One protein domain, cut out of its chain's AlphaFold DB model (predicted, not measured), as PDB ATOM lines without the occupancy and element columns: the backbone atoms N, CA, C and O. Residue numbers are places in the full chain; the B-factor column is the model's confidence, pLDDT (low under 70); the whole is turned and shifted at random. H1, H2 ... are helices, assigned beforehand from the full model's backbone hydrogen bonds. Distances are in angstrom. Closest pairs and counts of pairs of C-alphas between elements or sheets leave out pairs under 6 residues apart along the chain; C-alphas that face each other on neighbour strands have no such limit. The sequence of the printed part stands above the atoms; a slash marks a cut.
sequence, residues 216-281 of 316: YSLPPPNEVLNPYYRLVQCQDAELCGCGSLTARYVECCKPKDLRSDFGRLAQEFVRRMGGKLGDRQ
ATOM      1  N   TYR A 216     -10.307  21.663  44.478       69.56
ATOM      2  CA  TYR A 216      -9.432  21.668  43.306       69.56
ATOM      3  C   TYR A 216      -9.936  20.670  42.252       69.56
ATOM      4  O   TYR A 216     -10.612  19.694  42.590       69.56
ATOM      5  N   SER A 217      -9.625  20.915  40.973       63.28
ATOM      6  CA  SER A 217      -9.923  20.007  39.848       63.28
ATOM      7  C   SER A 217      -8.670  19.609  39.075       63.28
ATOM      8  O   SER A 217      -7.749  20.412  38.937       63.28
ATOM      9  N   LEU A 218      -8.699  18.404  38.498       55.81
ATOM     10  CA  LEU A 218      -7.717  17.901  37.534       55.81
ATOM     11  C   LEU A 218      -8.118  18.243  36.078       55.81
ATOM     12  O   LEU A 218      -9.317  18.237  35.783       55.81
ATOM     13  N   PRO A 219      -7.166  18.412  35.133       50.88
ATOM     14  CA  PRO A 219      -5.740  18.691  35.300       50.88
ATOM     15  C   PRO A 219      -5.383  20.157  34.925       50.88
ATOM     16  O   PRO A 219      -6.235  20.917  34.455       50.88
ATOM     17  N   PRO A 220      -4.121  20.573  35.148       47.62
ATOM     18  CA  PRO A 220      -3.573  21.883  34.773       47.62
ATOM     19  C   PRO A 220      -3.887  22.312  33.319       47.62
ATOM     20  O   PRO A 220      -4.161  21.462  32.470       47.62
ATOM     21  N   PRO A 221      -3.807  23.617  32.988       45.75
ATOM     22  CA  PRO A 221      -3.107  24.664  33.740       45.75
ATOM     23  C   PRO A 221      -3.915  25.375  34.829       45.75
ATOM     24  O   PRO A 221      -3.323  26.129  35.589       45.75
ATOM     25  N   ASN A 222      -5.234  25.175  34.924       51.78
ATOM     26  CA  ASN A 222      -6.049  26.158  35.645       51.78
ATOM     27  C   ASN A 222      -6.577  25.731  37.016       51.78
ATOM     28  O   ASN A 222      -7.111  26.603  37.683       51.78
ATOM     29  N   GLU A 223      -6.468  24.466  37.445       60.44
ATOM     30  CA  GLU A 223      -6.939  23.976  38.770       60.44
ATOM     31  C   GLU A 223      -8.373  24.413  39.165       60.44
ATOM     32  O   GLU A 223      -8.802  24.283  40.311       60.44
ATOM     33  N   VAL A 224      -9.144  24.933  38.208       67.50
ATOM     34  CA  VAL A 224     -10.468  25.512  38.395       67.50
ATOM     35  C   VAL A 224     -11.483  24.431  38.089       67.50
ATOM     36  O   VAL A 224     -11.450  23.817  37.021       67.50
ATOM     37  N   LEU A 225     -12.428  24.235  39.006       75.50
ATOM     38  CA  LEU A 225     -13.555  23.340  38.785       75.50
ATOM     39  C   LEU A 225     -14.286  23.710  37.485       75.50
ATOM     40  O   LEU A 225     -14.532  24.882  37.188       75.50
ATOM     41  N   ASN A 226     -14.679  22.708  36.705       84.31
ATOM     42  CA  ASN A 226     -15.555  22.932  35.560       84.31
ATOM     43  C   ASN A 226     -16.899  23.542  36.039       84.31
ATOM     44  O   ASN A 226     -17.397  23.120  37.085       84.31
ATOM     45  N   PRO A 227     -17.517  24.493  35.306       89.69
ATOM     46  CA  PRO A 227     -18.843  25.026  35.645       89.69
ATOM     47  C   PRO A 227     -19.905  23.952  35.921       89.69
ATOM     48  O   PRO A 227     -20.667  24.081  36.874       89.69
ATOM     49  N   TYR A 228     -19.915  22.860  35.149       91.12
ATOM     50  CA  TYR A 228     -20.784  21.706  35.386       91.12
ATOM     51  C   TYR A 228     -20.551  21.088  36.768       91.12
ATOM     52  O   TYR A 228     -21.499  20.846  37.506       91.12
ATOM     53  N   TYR A 229     -19.285  20.880  37.146       89.25
ATOM     54  CA  TYR A 229     -18.935  20.353  38.464       89.25
ATOM     55  C   TYR A 229     -19.450  21.281  39.564       89.25
ATOM     56  O   TYR A 229     -20.084  20.806  40.499       89.25
ATOM     57  N   ARG A 230     -19.230  22.600  39.447       91.31
ATOM     58  CA  ARG A 230     -19.707  23.563  40.453       91.31
ATOM     59  C   ARG A 230     -21.223  23.560  40.593       91.31
ATOM     60  O   ARG A 230     -21.720  23.558  41.710       91.31
ATOM     61  N   LEU A 231     -21.957  23.518  39.482       93.38
ATOM     62  CA  LEU A 231     -23.422  23.478  39.504       93.38
ATOM     63  C   LEU A 231     -23.975  22.216  40.170       93.38
ATOM     64  O   LEU A 231     -25.022  22.292  40.801       93.38
ATOM     65  N   VAL A 232     -23.294  21.079  40.022       91.56
ATOM     66  CA  VAL A 232     -23.777  19.790  40.539       91.56
ATOM     67  C   VAL A 232     -23.282  19.501  41.959       91.56
ATOM     68  O   VAL A 232     -23.995  18.866  42.726       91.56
ATOM     69  N   GLN A 233     -22.063  19.917  42.306       90.62
ATOM     70  CA  GLN A 233     -21.384  19.487  43.534       90.62
ATOM     71  C   GLN A 233     -21.187  20.613  44.555       90.62
ATOM     72  O   GLN A 233     -21.050  20.309  45.737       90.62
ATOM     73  N   CYS A 234     -21.145  21.886  44.141       92.19
ATOM     74  CA  CYS A 234     -20.868  22.981  45.071       92.19
ATOM     75  C   CYS A 234     -22.139  23.543  45.711       92.19
ATOM     76  O   CYS A 234     -23.099  23.888  45.022       92.19
ATOM     77  N   GLN A 235     -22.093  23.722  47.030       94.62
ATOM     78  CA  GLN A 235     -23.127  24.414  47.802       94.62
ATOM     79  C   GLN A 235     -22.829  25.914  47.913       94.62
ATOM     80  O   GLN A 235     -21.687  26.356  47.791       94.62
ATOM     81  N   ASP A 236     -23.857  26.713  48.192       95.75
ATOM     82  CA  ASP A 236     -23.777  28.183  48.161       95.75
ATOM     83  C   ASP A 236     -22.740  28.761  49.124       95.75
ATOM     84  O   ASP A 236     -22.003  29.683  48.764       95.75
ATOM     85  N   ALA A 237     -22.649  28.175  50.318       94.62
ATOM     86  CA  ALA A 237     -21.727  28.578  51.374       94.62
ATOM     87  C   ALA A 237     -20.308  27.997  51.217       94.62
ATOM     88  O   ALA A 237     -19.437  28.271  52.045       94.62
ATOM     89  N   GLU A 238     -20.033  27.193  50.192       95.06
ATOM     90  CA  GLU A 238     -18.692  26.658  49.947       95.06
ATOM     91  C   GLU A 238     -17.814  27.673  49.208       95.06
ATOM     92  O   GLU A 238     -18.304  28.583  48.533       95.06
ATOM     93  N   LEU A 239     -16.493  27.516  49.312       92.12
ATOM     94  CA  LEU A 239     -15.568  28.268  48.467       92.12
ATOM     95  C   LEU A 239     -15.794  27.901  46.994       92.12
ATOM     96  O   LEU A 239     -15.956  26.733  46.647       92.12
ATOM     97  N   CYS A 240     -15.768  28.907  46.122       88.62
ATOM     98  CA  CYS A 240     -16.225  28.790  44.736       88.62
ATOM     99  C   CYS A 240     -15.494  27.722  43.887       88.62
ATOM    100  O   CYS A 240     -16.033  27.244  42.895       88.62
ATOM    101  N   GLY A 241     -14.256  27.350  44.227       82.56
ATOM    102  CA  GLY A 241     -13.464  26.395  43.432       82.56
ATOM    103  C   GLY A 241     -13.012  26.941  42.067       82.56
ATOM    104  O   GLY A 241     -12.595  26.188  41.191       82.56
ATOM    105  N   CYS A 242     -13.091  28.263  41.869       83.12
ATOM    106  CA  CYS A 242     -12.514  28.983  40.729       83.12
ATOM    107  C   CYS A 242     -11.089  29.506  40.985       83.12
ATOM    108  O   CYS A 242     -10.599  30.345  40.235       83.12
ATOM    109  N   GLY A 243     -10.458  29.067  42.077       77.44
ATOM    110  CA  GLY A 243      -9.182  29.598  42.563       77.44
ATOM    111  C   GLY A 243      -9.314  30.798  43.510       77.44
ATOM    112  O   GLY A 243      -8.325  31.195  44.121       77.44
ATOM    113  N   SER A 244     -10.518  31.361  43.692       83.81
ATOM    114  CA  SER A 244     -10.735  32.385  44.722       83.81
ATOM    115  C   SER A 244     -10.447  31.828  46.117       83.81
ATOM    116  O   SER A 244     -10.924  30.753  46.479       83.81
ATOM    117  N   LEU A 245      -9.679  32.587  46.903       82.31
ATOM    118  CA  LEU A 245      -9.251  32.179  48.241       82.31
ATOM    119  C   LEU A 245     -10.326  32.411  49.307       82.31
ATOM    120  O   LEU A 245     -10.221  31.849  50.390       82.31
ATOM    121  N   THR A 246     -11.311  33.263  49.019       87.50
ATOM    122  CA  THR A 246     -12.268  33.764  50.018       87.50
ATOM    123  C   THR A 246     -13.711  33.811  49.522       87.50
ATOM    124  O   THR A 246     -14.627  33.798  50.340       87.50
ATOM    125  N   ALA A 247     -13.943  33.867  48.205       92.25
ATOM    126  CA  ALA A 247     -15.288  34.070  47.678       92.25
ATOM    127  C   ALA A 247     -16.138  32.796  47.763       92.25
ATOM    128  O   ALA A 247     -15.709  31.706  47.356       92.25
ATOM    129  N   ARG A 248     -17.376  32.966  48.235       95.00
ATOM    130  CA  ARG A 248     -18.388  31.910  48.285       95.00
ATOM    131  C   ARG A 248     -18.977  31.663  46.901       95.00
ATOM    132  O   ARG A 248     -19.027  32.570  46.069       95.00
ATOM    133  N   TYR A 249     -19.393  30.430  46.627       95.19
ATOM    134  CA  TYR A 249     -19.867  30.037  45.300       95.19
ATOM    135  C   TYR A 249     -21.046  30.897  44.824       95.19
ATOM    136  O   TYR A 249     -21.022  31.388  43.690       95.19
ATOM    137  N   VAL A 250     -22.018  31.140  45.713       97.25
ATOM    138  CA  VAL A 250     -23.232  31.924  45.428       97.25
ATOM    139  C   VAL A 250     -22.943  33.359  44.985       97.25
ATOM    140  O   VAL A 250     -23.614  33.877  44.096       97.25
ATOM    141  N   GLU A 251     -21.896  33.970  45.534       96.81
ATOM    142  CA  GLU A 251     -21.478  35.349  45.243       96.81
ATOM    143  C   GLU A 251     -20.433  35.440  44.123       96.81
ATOM    144  O   GLU A 251     -20.104  36.530  43.662       96.81
ATOM    145  N   CYS A 252     -19.884  34.306  43.686       95.12
ATOM    146  CA  CYS A 252     -18.766  34.269  42.755       95.12
ATOM    147  C   CYS A 252     -19.190  33.730  41.384       95.12
ATOM    148  O   CYS A 252     -19.643  34.490  40.527       95.12
ATOM    149  N   CYS A 253     -19.034  32.426  41.132       94.25
ATOM    150  CA  CYS A 253     -19.310  31.864  39.811       94.25
ATOM    151  C   CYS A 253     -20.761  31.425  39.617       94.25
ATOM    152  O   CYS A 253     -21.191  31.402  38.466       94.25
ATOM    153  N   LYS A 254     -21.542  31.164  40.680       96.25
ATOM    154  CA  LYS A 254     -22.918  30.653  40.544       96.25
ATOM    155  C   LYS A 254     -23.797  31.512  39.622       96.25
ATOM    156  O   LYS A 254     -24.417  30.936  38.729       96.25
ATOM    157  N   PRO A 255     -23.811  32.862  39.700       97.56
ATOM    158  CA  PRO A 255     -24.628  33.670  38.793       97.56
ATOM    159  C   PRO A 255     -24.237  33.502  37.320       97.56
ATOM    160  O   PRO A 255     -25.094  33.541  36.441       97.56
ATOM    161  N   LYS A 256     -22.942  33.328  37.029       95.44
ATOM    162  CA  LYS A 256     -22.438  33.099  35.667       95.44
ATOM    163  C   LYS A 256     -22.727  31.676  35.197       95.44
ATOM    164  O   LYS A 256     -23.129  31.489  34.050       95.44
ATOM    165  N   ASP A 257     -22.528  30.697  36.070       95.00
ATOM    166  CA  ASP A 257     -22.740  29.288  35.764       95.00
ATOM    167  C   ASP A 257     -24.230  29.018  35.479       95.00
ATOM    168  O   ASP A 257     -24.540  28.375  34.484       95.00
ATOM    169  N   LEU A 258     -25.155  29.623  36.239       96.31
ATOM    170  CA  LEU A 258     -26.608  29.518  36.016       96.31
ATOM    171  C   LEU A 258     -27.100  30.137  34.698       96.31
ATOM    172  O   LEU A 258     -28.170  29.781  34.218       96.31
ATOM    173  N   ARG A 259     -26.337  31.059  34.096       96.69
ATOM    174  CA  ARG A 259     -26.641  31.609  32.760       96.69
ATOM    175  C   ARG A 259     -26.133  30.726  31.621       96.69
ATOM    176  O   ARG A 259     -26.374  31.036  30.457       96.69
ATOM    177  N   SER A 260     -25.375  29.682  31.935       94.06
ATOM    178  CA  SER A 260     -24.822  28.771  30.941       94.06
ATOM    179  C   SER A 260     -25.803  27.639  30.641       94.06
ATOM    180  O   SER A 260     -26.549  27.201  31.510       94.06
ATOM    181  N   ASP A 261     -25.767  27.125  29.413       96.12
ATOM    182  CA  ASP A 261     -26.537  25.939  29.035       96.12
ATOM    183  C   ASP A 261     -26.029  24.702  29.799       96.12
ATOM    184  O   ASP A 261     -24.915  24.224  29.561       96.12
ATOM    185  N   PHE A 262     -26.851  24.196  30.723       94.25
ATOM    186  CA  PHE A 262     -26.517  23.056  31.575       94.25
ATOM    187  C   PHE A 262     -26.232  21.782  30.767       94.25
ATOM    188  O   PHE A 262     -25.273  21.068  31.065       94.25
ATOM    189  N   GLY A 263     -27.021  21.507  29.723       94.50
ATOM    190  CA  GLY A 263     -26.850  20.325  28.878       94.50
ATOM    191  C   GLY A 263     -25.529  20.364  28.118       94.50
ATOM    192  O   GLY A 263     -24.787  19.380  28.098       94.50
ATOM    193  N   ARG A 264     -25.175  21.531  27.572       94.44
ATOM    194  CA  ARG A 264     -23.885  21.754  26.908       94.44
ATOM    195  C   ARG A 264     -22.713  21.595  27.874       94.44
ATOM    196  O   ARG A 264     -21.722  20.958  27.523       94.44
ATOM    197  N   LEU A 265     -22.827  22.143  29.086       92.19
ATOM    198  CA  LEU A 265     -21.813  21.994  30.131       92.19
ATOM    199  C   LEU A 265     -21.607  20.521  30.521       92.19
ATOM    200  O   LEU A 265     -20.465  20.073  30.625       92.19
ATOM    201  N   ALA A 266     -22.692  19.756  30.670       91.62
ATOM    202  CA  ALA A 266     -22.641  18.326  30.969       91.62
ATOM    203  C   ALA A 266     -21.966  17.523  29.844       91.62
ATOM    204  O   ALA A 266     -21.082  16.707  30.104       91.62
ATOM    205  N   GLN A 267     -22.336  17.780  28.584       91.94
ATOM    206  CA  GLN A 267     -21.734  17.119  27.421       91.94
ATOM    207  C   GLN A 267     -20.238  17.428  27.297       91.94
ATOM    208  O   GLN A 267     -19.432  16.530  27.055       91.94
ATOM    209  N   GLU A 268     -19.847  18.691  27.490       89.44
ATOM    210  CA  GLU A 268     -18.443  19.097  27.468       89.44
ATOM    211  C   GLU A 268     -17.646  18.430  28.591       89.44
ATOM    212  O   GLU A 268     -16.513  18.001  28.361       89.44
ATOM    213  N   PHE A 269     -18.241  18.313  29.780       86.94
ATOM    214  CA  PHE A 269     -17.642  17.610  30.905       86.94
ATOM    215  C   PHE A 269     -17.404  16.134  30.584       86.94
ATOM    216  O   PHE A 269     -16.267  15.680  30.682       86.94
ATOM    217  N   VAL A 270     -18.430  15.406  30.131       88.12
ATOM    218  CA  VAL A 270     -18.311  13.978  29.781       88.12
ATOM    219  C   VAL A 270     -17.275  13.770  28.683       88.12
ATOM    220  O   VAL A 270     -16.423  12.897  28.801       88.12
ATOM    221  N   ARG A 271     -17.277  14.613  27.645       86.62
ATOM    222  CA  ARG A 271     -16.290  14.534  26.561       86.62
ATOM    223  C   ARG A 271     -14.854  14.731  27.059       86.62
ATOM    224  O   ARG A 271     -13.946  14.118  26.514       86.62
ATOM    225  N   ARG A 272     -14.636  15.603  28.050       82.56
ATOM    226  CA  ARG A 272     -13.300  15.865  28.615       82.56
ATOM    227  C   ARG A 272     -12.850  14.800  29.607       82.56
ATOM    228  O   ARG A 272     -11.677  14.454  29.608       82.56
ATOM    229  N   MET A 273     -13.759  14.328  30.453       79.88
ATOM    230  CA  MET A 273     -13.439  13.404  31.544       79.88
ATOM    231  C   MET A 273     -13.560  11.934  31.140       79.88
ATOM    232  O   MET A 273     -13.133  11.065  31.888       79.88
ATOM    233  N   GLY A 274     -14.194  11.645  30.001       81.75
ATOM    234  CA  GLY A 274     -14.573  10.296  29.584       81.75
ATOM    235  C   GLY A 274     -15.815   9.753  30.299       81.75
ATOM    236  O   GLY A 274     -16.362   8.750  29.856       81.75
ATOM    237  N   GLY A 275     -16.287  10.406  31.369       82.56
ATOM    238  CA  GLY A 275     -17.357   9.914  32.239       82.56
ATOM    239  C   GLY A 275     -18.212  11.009  32.865       82.56
ATOM    240  O   GLY A 275     -17.861  12.194  32.869       82.56
ATOM    241  N   LYS A 276     -19.358  10.607  33.411       86.38
ATOM    242  CA  LYS A 276     -20.266  11.458  34.188       86.38
ATOM    243  C   LYS A 276     -19.852  11.455  35.651       86.38
ATOM    244  O   LYS A 276     -19.329  10.472  36.154       86.38
ATOM    245  N   LEU A 277     -20.173  12.537  36.369       83.56
ATOM    246  CA  LEU A 277     -19.921  12.664  37.815       83.56
ATOM    247  C   LEU A 277     -20.403  11.455  38.638       83.56
ATOM    248  O   LEU A 277     -19.739  11.103  39.606       83.56
ATOM    249  N   GLY A 278     -21.527  10.843  38.251       84.00
ATOM    250  CA  GLY A 278     -22.108   9.682  38.930       84.00
ATOM    251  C   GLY A 278     -21.480   8.332  38.574       84.00
ATOM    252  O   GLY A 278     -21.861   7.340  39.175       84.00
ATOM    253  N   ASP A 279     -20.531   8.278  37.637       86.38
ATOM    254  CA  ASP A 279     -19.908   7.018  37.203       86.38
ATOM    255  C   ASP A 279     -18.737   6.598  38.113       86.38
ATOM    256  O   ASP A 279     -18.119   5.561  37.888       86.38
ATOM    257  N   ARG A 280     -18.381   7.421  39.111       90.06
ATOM    258  CA  ARG A 280     -17.279   7.135  40.038       90.06
ATOM    259  C   ARG A 280     -17.718   6.107  41.066       90.06
ATOM    260  O   ARG A 280     -18.668   6.368  41.800       90.06
ATOM    261  N   GLN A 281     -16.986   5.007  41.164       93.12
ATOM    262  CA  GLN A 281     -17.206   3.983  42.182       93.12
ATOM    263  C   GLN A 281     -15.960   3.105  42.346       93.12
ATOM    264  O   GLN A 281     -15.260   2.884  41.352       93.12
TER     265      GLN A 281
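AT A GLANCE: This is residues 216 to 281 of the 316 residues of an uncharacterized protein of Sphingobium fuliginis ATCC 27551 (UniProt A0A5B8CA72). What is the main picture? There is little regular structure: in a mostly looped chain the short helix H1 packs on both H2 and H3, and a long loop, residues 234 to 253, joins H1 to H2. What is printed? There are 66 residues with three named helices, in the order H1, H2, H3, and no named strand; the class is all helix, though named elements hold only 23 residues. It is compact, with a radius of gyration of the C-alphas of 11.7 A and spans of 31 by 24 by 23 A.

HOW THE PARTS SIT: Which helices touch? H1, residues 227 to 233, touches H2, residues 254 to 257; their closest C-alphas, of Pro 227 and Asp 257, are 5.8 A apart. H1 touches H3, residues 262 to 273, about perpendicular at 87 degrees; their closest C-alphas, of Tyr 228 and Leu 265, are 5.4 A apart. H2 and H3 are apart. What of the backbones? In H1 and H3 every O i to N i+4 pair is within hydrogen-bond range; H2 is too short for one.

IN THESE COORDINATES: Where do the helices begin and end? H1 begins at C-alpha 227, (-18.843, 25.026, 35.645), and H3 ends at C-alpha 273, (-13.439, 13.404, 31.544). How long are they? From first to last C-alpha H1 measures 10.0 A, H2 5.0 A and H3 16.3 A.

THE WHOLE: How large is it? The two C-alphas farthest apart, of Glu 251 and Gln 281, are 31.8 A apart. Which links are long? H1 to H2 is long, H2 to H3 tight, and the printed part has no cut. Where is confidence low? Residues 216 to 224 have pLDDT under 70.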